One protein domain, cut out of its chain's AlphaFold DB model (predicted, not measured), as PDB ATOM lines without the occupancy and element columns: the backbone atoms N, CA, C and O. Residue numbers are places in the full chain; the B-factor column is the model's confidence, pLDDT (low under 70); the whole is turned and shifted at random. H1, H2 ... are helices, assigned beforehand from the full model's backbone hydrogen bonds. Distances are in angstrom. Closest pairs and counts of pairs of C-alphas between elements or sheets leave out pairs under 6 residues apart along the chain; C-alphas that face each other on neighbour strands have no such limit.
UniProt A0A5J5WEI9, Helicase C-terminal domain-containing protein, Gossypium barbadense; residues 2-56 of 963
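Overview. This is residues 2 to 56 of the 963 residues of the protein "Helicase C-terminal domain-containing protein" of Gossypium barbadense (UniProt A0A5J5WEI9). Three short helices stand loosely grouped at one end: H3, the longest, runs much the same way as H1, and H2 is steeply tilted to both. From H2 a long loop, residues 26 to 45, reaches away and folds back to H3, making the length. The printed part has 55 residues, with H1, H2 and H3 in that order and no named strand; the class is all helix, with 27 residues in named elements, under half. It is loose, with a radius of gyration of the C-alphas of 12.7 A and spans of 41 by 21 by 12 A.

Along the chain. H3, residues 46 to 56, is 15.5 A long and ends at C-alpha 56 (112.634, 22.734, 38.503). H1, residues 2 to 9, begins at C-alpha 2 (115.211, 27.203, 50.578). H2 is residues 18 to 25.

Arrangement. H3 and H1 are close but not clearly touching, the closest C-alphas, of Leu 53 and Ala 6, being 8.0 A apart. So are H3 and H2, at Leu 46 and Tyr 25, C-alphas 7.1 A apart. Every O i to N i+4 pair is within hydrogen-bond range in H2 and H3, and 3 of 4 in H1.

Size, cuts and confidence. The C-alphas farthest apart, of Thr 34 and Gln 55, are 42.3 A apart. The printed part has no cut. The H2 to H3 link is long. Confidence is under 70 at residues 2 to 6, 8 to 9 and 28 to 41.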
ATOM      1  N   LYS A   2     115.559  27.613  51.963       60.66
ATOM      2  CA  LYS A   2     115.211  27.203  50.578       60.66
ATOM      3  C   LYS A   2     114.956  28.331  49.562       60.66
ATOM      4  O   LYS A   2     115.439  28.230  48.440       60.66
ATOM      5  N   TRP A   3     114.292  29.421  49.954       67.06
ATOM      6  CA  TRP A   3     114.121  30.604  49.093       67.06
ATOM      7  C   TRP A   3     115.449  31.154  48.540       67.06
ATOM      8  O   TRP A   3     115.528  31.532  47.375       67.06
ATOM      9  N   GLY A   4     116.518  31.133  49.344       67.31
ATOM     10  CA  GLY A   4     117.848  31.594  48.937       67.31
ATOM     11  C   GLY A   4     118.512  30.711  47.875       67.31
ATOM     12  O   GLY A   4     119.245  31.242  47.045       67.31
ATOM     13  N   LEU A   5     118.221  29.401  47.853       63.00
ATOM     14  CA  LEU A   5     118.624  28.505  46.758       63.00
ATOM     15  C   LEU A   5     117.870  28.859  45.480       63.00
ATOM     16  O   LEU A   5     118.494  29.194  44.477       63.00
ATOM     17  N   ALA A   6     116.535  28.834  45.541       63.75
ATOM     18  CA  ALA A   6     115.685  29.085  44.381       63.75
ATOM     19  C   ALA A   6     115.969  30.456  43.751       63.75
ATOM     20  O   ALA A   6     116.111  30.544  42.539       63.75
ATOM     21  N   LYS A   7     116.169  31.510  44.558       71.06
ATOM     22  CA  LYS A   7     116.548  32.842  44.062       71.06
ATOM     23  C   LYS A   7     117.850  32.839  43.245       71.06
ATOM     24  O   LYS A   7     117.971  33.657  42.338       71.06
ATOM     25  N   HIS A   8     118.809  31.963  43.551       68.12
ATOM     26  CA  HIS A   8     120.075  31.871  42.818       68.12
ATOM     27  C   HIS A   8     120.014  30.943  41.596       68.12
ATOM     28  O   HIS A   8     120.707  31.216  40.621       68.12
ATOM     29  N   SER A   9     119.217  29.869  41.630       67.94
ATOM     30  CA  SER A   9     119.099  28.926  40.505       67.94
ATOM     31  C   SER A   9     118.032  29.325  39.478       67.94
ATOM     32  O   SER A   9     118.261  29.166  38.282       67.94
ATOM     33  N   ARG A  10     116.888  29.862  39.922       74.00
ATOM     34  CA  ARG A  10     115.805  30.419  39.090       74.00
ATOM     35  C   ARG A  10     115.156  31.631  39.791       74.00
ATOM     36  O   ARG A  10     114.174  31.464  40.521       74.00
ATOM     37  N   PRO A  11     115.689  32.855  39.593       74.69
ATOM     38  CA  PRO A  11     115.120  34.079  40.153       74.69
ATOM     39  C   PRO A  11     113.606  34.189  39.911       74.69
ATOM     40  O   PRO A  11     113.128  33.931  38.813       74.69
ATOM     41  N   GLY A  12     112.852  34.568  40.946       71.94
ATOM     42  CA  GLY A  12     111.392  34.724  40.886       71.94
ATOM     43  C   GLY A  12     110.572  33.473  41.235       71.94
ATOM     44  O   GLY A  12     109.473  33.639  41.755       71.94
ATOM     45  N   LEU A  13     111.109  32.253  41.067       79.00
ATOM     46  CA  LEU A  13     110.376  30.981  41.247       79.00
ATOM     47  C   LEU A  13     109.619  30.861  42.584       79.00
ATOM     48  O   LEU A  13     108.511  30.341  42.624       79.00
ATOM     49  N   LEU A  14     110.221  31.335  43.678       80.94
ATOM     50  CA  LEU A  14     109.630  31.321  45.023       80.94
ATOM     51  C   LEU A  14     109.315  32.742  45.534       80.94
ATOM     52  O   LEU A  14     109.399  33.011  46.729       80.94
ATOM     53  N   GLY A  15     108.987  33.665  44.628       73.75
ATOM     54  CA  GLY A  15     108.663  35.059  44.936       73.75
ATOM     55  C   GLY A  15     109.882  35.982  45.073       73.75
ATOM     56  O   GLY A  15     111.012  35.553  45.317       73.75
ATOM     57  N   VAL A  16     109.647  37.288  44.910       73.19
ATOM     58  CA  VAL A  16     110.697  38.329  44.851       73.19
ATOM     59  C   VAL A  16     111.370  38.652  46.191       73.19
ATOM     60  O   VAL A  16     112.506  39.130  46.198       73.19
ATOM     61  N   THR A  17     110.728  38.363  47.329       79.00
ATOM     62  CA  THR A  17     111.274  38.611  48.677       79.00
ATOM     63  C   THR A  17     111.073  37.411  49.604       79.00
ATOM     64  O   THR A  17     110.126  36.640  49.450       79.00
ATOM     65  N   LYS A  18     111.939  37.291  50.625       76.50
ATOM     66  CA  LYS A  18     111.802  36.306  51.715       76.50
ATOM     67  C   LYS A  18     110.437  36.409  52.412       76.50
ATOM     68  O   LYS A  18     109.908  35.386  52.830       76.50
ATOM     69  N   TYR A  19     109.882  37.619  52.522       78.44
ATOM     70  CA  TYR A  19     108.577  37.865  53.137       78.44
ATOM     71  C   TYR A  19     107.441  37.265  52.309       78.44
ATOM     72  O   TYR A  19     106.729  36.423  52.840       78.44
ATOM     73  N   LYS A  20     107.365  37.546  50.997       78.06
ATOM     74  CA  LYS A  20     106.352  36.920  50.126       78.06
ATOM     75  C   LYS A  20     106.470  35.394  50.088       78.06
ATOM     76  O   LYS A  20     105.458  34.706  50.044       78.06
ATOM     77  N   PHE A  21     107.689  34.848  50.153       84.25
ATOM     78  CA  PHE A  21     107.886  33.405  50.330       84.25
ATOM     79  C   PHE A  21     107.285  32.895  51.649       84.25
ATOM     80  O   PHE A  21     106.562  31.904  51.644       84.25
ATOM     81  N   ALA A  22     107.569  33.565  52.767       79.69
ATOM     82  CA  ALA A  22     107.059  33.163  54.074       79.69
ATOM     83  C   ALA A  22     105.525  33.281  54.146       79.69
ATOM     84  O   ALA A  22     104.878  32.335  54.564       79.69
ATOM     85  N   GLU A  23     104.941  34.361  53.626       79.81
ATOM     86  CA  GLU A  23     103.485  34.556  53.504       79.81
ATOM     87  C   GLU A  23     102.801  33.509  52.605       79.81
ATOM     88  O   GLU A  23     101.609  33.261  52.751       79.81
ATOM     89  N   THR A  24     103.537  32.888  51.674       81.25
ATOM     90  CA  THR A  24     102.991  31.871  50.754       81.25
ATOM     91  C   THR A  24     103.115  30.445  51.299       81.25
ATOM     92  O   THR A  24     102.236  29.627  51.037       81.25
ATOM     93  N   TYR A  25     104.200  30.120  52.015       81.62
ATOM     94  CA  TYR A  25     104.559  28.733  52.361       81.62
ATOM     95  C   TYR A  25     104.701  28.445  53.865       81.62
ATOM     96  O   TYR A  25     104.710  27.268  54.244       81.62
ATOM     97  N   CYS A  26     104.802  29.474  54.710       82.75
ATOM     98  CA  CYS A  26     104.840  29.360  56.168       82.75
ATOM     99  C   CYS A  26     103.504  29.795  56.788       82.75
ATOM    100  O   CYS A  26     102.758  30.582  56.213       82.75
ATOM    101  N   ASP A  27     103.236  29.294  57.988       74.75
ATOM    102  CA  ASP A  27     102.184  29.805  58.861       74.75
ATOM    103  C   ASP A  27     102.623  31.168  59.418       74.75
ATOM    104  O   ASP A  27     103.802  31.331  59.735       74.75
ATOM    105  N   VAL A  28     101.721  32.148  59.519       65.50
ATOM    106  CA  VAL A  28     102.060  33.532  59.919       65.50
ATOM    107  C   VAL A  28     101.341  33.885  61.214       65.50
ATOM    108  O   VAL A  28     100.405  34.684  61.245       65.50
ATOM    109  N   ASN A  29     101.782  33.262  62.305       58.38
ATOM    110  CA  ASN A  29     101.182  33.465  63.618       58.38
ATOM    111  C   ASN A  29     101.722  34.745  64.270       58.38
ATOM    112  O   ASN A  29     102.932  34.943  64.402       58.38
ATOM    113  N   PHE A  30     100.816  35.622  64.699       55.44
ATOM    114  CA  PHE A  30     101.157  36.812  65.475       55.44
ATOM    115  C   PHE A  30     101.338  36.414  66.942       55.44
ATOM    116  O   PHE A  30     100.359  36.223  67.661       55.44
ATOM    117  N   ALA A  31     102.585  36.296  67.399       47.22
ATOM    118  CA  ALA A  31     102.860  36.048  68.809       47.22
ATOM    119  C   ALA A  31     102.471  37.295  69.622       47.22
ATOM    120  O   ALA A  31     103.065  38.361  69.435       47.22
ATOM    121  N   GLN A  32     101.486  37.172  70.523       45.41
ATOM    122  CA  GLN A  32     101.037  38.263  71.398       45.41
ATOM    123  C   GLN A  32     102.119  38.631  72.425       45.41
ATOM    124  O   GLN A  32     102.113  38.214  73.578       45.41
ATOM    125  N   THR A  33     103.060  39.450  71.974       44.25
ATOM    126  CA  THR A  33     104.093  40.115  72.765       44.25
ATOM    127  C   THR A  33     104.144  41.580  72.344       44.25
ATOM    128  O   THR A  33     103.808  41.926  71.208       44.25
ATOM    129  N   THR A  34     104.571  42.463  73.245       43.03
ATOM    130  CA  THR A  34     104.467  43.932  73.117       43.03
ATOM    131  C   THR A  34     105.290  44.566  71.982       43.03
ATOM    132  O   THR A  34     105.292  45.786  71.844       43.03
ATOM    133  N   GLN A  35     105.966  43.764  71.151       46.47
ATOM    134  CA  GLN A  35     106.724  44.210  69.973       46.47
ATOM    135  C   GLN A  35     106.365  43.456  68.672       46.47
ATOM    136  O   GLN A  35     107.062  43.602  67.670       46.47
ATOM    137  N   GLY A  36     105.267  42.687  68.649       44.44
ATOM    138  CA  GLY A  36     104.604  42.273  67.399       44.44
ATOM    139  C   GLY A  36     105.407  41.356  66.468       44.44
ATOM    140  O   GLY A  36     105.331  41.502  65.246       44.44
ATOM    141  N   PHE A  37     106.178  40.410  67.011       45.56
ATOM    142  CA  PHE A  37     106.893  39.428  66.191       45.56
ATOM    143  C   PHE A  37     105.924  38.486  65.454       45.56
ATOM    144  O   PHE A  37     105.072  37.833  66.062       45.56
ATOM    145  N   LYS A  38     106.103  38.374  64.132       57.34
ATOM    146  CA  LYS A  38     105.501  37.317  63.309       57.34
ATOM    147  C   LYS A  38     106.351  36.053  63.419       57.34
ATOM    148  O   LYS A  38     107.527  36.081  63.046       57.34
ATOM    149  N   ASP A  39     105.758  34.965  63.894       57.81
ATOM    150  CA  ASP A  39     106.347  33.636  63.766       57.81
ATOM    151  C   ASP A  39     106.149  33.095  62.338       57.81
ATOM    152  O   ASP A  39     105.174  33.419  61.661       57.81
ATOM    153  N   PHE A  40     107.107  32.279  61.897       65.88
ATOM    154  CA  PHE A  40     107.135  31.570  60.616       65.88
ATOM    155  C   PHE A  40     107.664  30.124  60.773       65.88
ATOM    156  O   PHE A  40     108.173  29.536  59.815       65.88
ATOM    157  N   SER A  41     107.624  29.569  61.993       60.94
ATOM    158  CA  SER A  41     108.226  28.277  62.372       60.94
ATOM    159  C   SER A  41     107.661  27.065  61.620       60.94
ATOM    160  O   SER A  41     108.385  26.099  61.361       60.94
ATOM    161  N   LYS A  42     106.378  27.128  61.254       71.00
ATOM    162  CA  LYS A  42     105.577  26.042  60.682       71.00
ATOM    163  C   LYS A  42     105.370  26.242  59.178       71.00
ATOM    164  O   LYS A  42     105.157  27.358  58.715       71.00
ATOM    165  N   GLY A  43     105.428  25.157  58.405       77.44
ATOM    166  CA  GLY A  43     105.066  25.144  56.980       77.44
ATOM    167  C   GLY A  43     103.578  24.851  56.770       77.44
ATOM    168  O   GLY A  43     102.989  24.138  57.577       77.44
ATOM    169  N   VAL A  44     102.986  25.387  55.694       81.62
ATOM    170  CA  VAL A  44     101.549  25.211  55.366       81.62
ATOM    171  C   VAL A  44     101.314  24.636  53.961       81.62
ATOM    172  O   VAL A  44     100.351  23.902  53.754       81.62
ATOM    173  N   ARG A  45     102.201  24.901  52.991       83.25
ATOM    174  CA  ARG A  45     102.094  24.403  51.599       83.25
ATOM    175  C   ARG A  45     103.323  23.574  51.207       83.25
ATOM    176  O   ARG A  45     104.081  23.935  50.305       83.25
ATOM    177  N   LEU A  46     103.575  22.492  51.951       83.56
ATOM    178  CA  LEU A  46     104.784  21.671  51.803       83.56
ATOM    179  C   LEU A  46     104.767  20.759  50.569       83.56
ATOM    180  O   LEU A  46     105.814  20.593  49.943       83.56
ATOM    181  N   GLU A  47     103.611  20.211  50.200       84.62
ATOM    182  CA  GLU A  47     103.397  19.391  49.003       84.62
ATOM    183  C   GLU A  47     103.750  20.200  47.744       84.62
ATOM    184  O   GLU A  47     104.638  19.831  46.976       84.62
ATOM    185  N   GLU A  48     103.121  21.366  47.581       85.88
ATOM    186  CA  GLU A  48     103.346  22.288  46.461       85.88
ATOM    187  C   GLU A  48     104.804  22.766  46.397       85.88
ATOM    188  O   GLU A  48     105.431  22.724  45.336       85.88
ATOM    189  N   LEU A  49     105.385  23.150  47.541       85.94
ATOM    190  CA  LEU A  49     106.791  23.542  47.615       85.94
ATOM    191  C   LEU A  49     107.731  22.389  47.227       85.94
ATOM    192  O   LEU A  49     108.758  22.630  46.590       85.94
ATOM    193  N   ASN A  50     107.410  21.142  47.583       86.75
ATOM    194  CA  ASN A  50     108.171  19.976  47.143       86.75
ATOM    195  C   ASN A  50     108.045  19.755  45.630       86.75
ATOM    196  O   ASN A  50     109.079  19.554  44.992       86.75
ATOM    197  N   VAL A  51     106.840  19.831  45.056       86.75
ATOM    198  CA  VAL A  51     106.615  19.655  43.610       86.75
ATOM    199  C   VAL A  51     107.377  20.719  42.817       86.75
ATOM    200  O   VAL A  51     108.198  20.371  41.967       86.75
ATOM    201  N   LEU A  52     107.205  22.001  43.164       86.25
ATOM    202  CA  LEU A  52     107.895  23.124  42.520       86.25
ATOM    203  C   LEU A  52     109.417  22.976  42.576       86.25
ATOM    204  O   LEU A  52     110.097  23.188  41.572       86.25
ATOM    205  N   LEU A  53     109.974  22.588  43.728       86.50
ATOM    206  CA  LEU A  53     111.413  22.354  43.857       86.50
ATOM    207  C   LEU A  53     111.867  21.154  43.017       86.50
ATOM    208  O   LEU A  53     112.840  21.274  42.273       86.50
ATOM    209  N   SER A  54     111.172  20.019  43.122       85.06
ATOM    210  CA  SER A  54     111.580  18.748  42.509       85.06
ATOM    211  C   SER A  54     111.505  18.774  40.982       85.06
ATOM    212  O   SER A  54     112.361  18.196  40.319       85.06
ATOM    213  N   GLN A  55     110.529  19.488  40.414       84.62
ATOM    214  CA  GLN A  55     110.368  19.629  38.964       84.62
ATOM    215  C   GLN A  55     111.325  20.652  38.325       84.62
ATOM    216  O   GLN A  55     111.506  20.623  37.110       84.62
ATOM    217  N   THR A  56     111.923  21.577  39.094       83.31
ATOM    218  CA  THR A  56     112.634  22.734  38.503       83.31
ATOM    219  C   THR A  56     114.081  22.946  38.954       83.31
ATOM    220  O   THR A  56     114.873  23.465  38.165       83.31
TER     221      THR A  56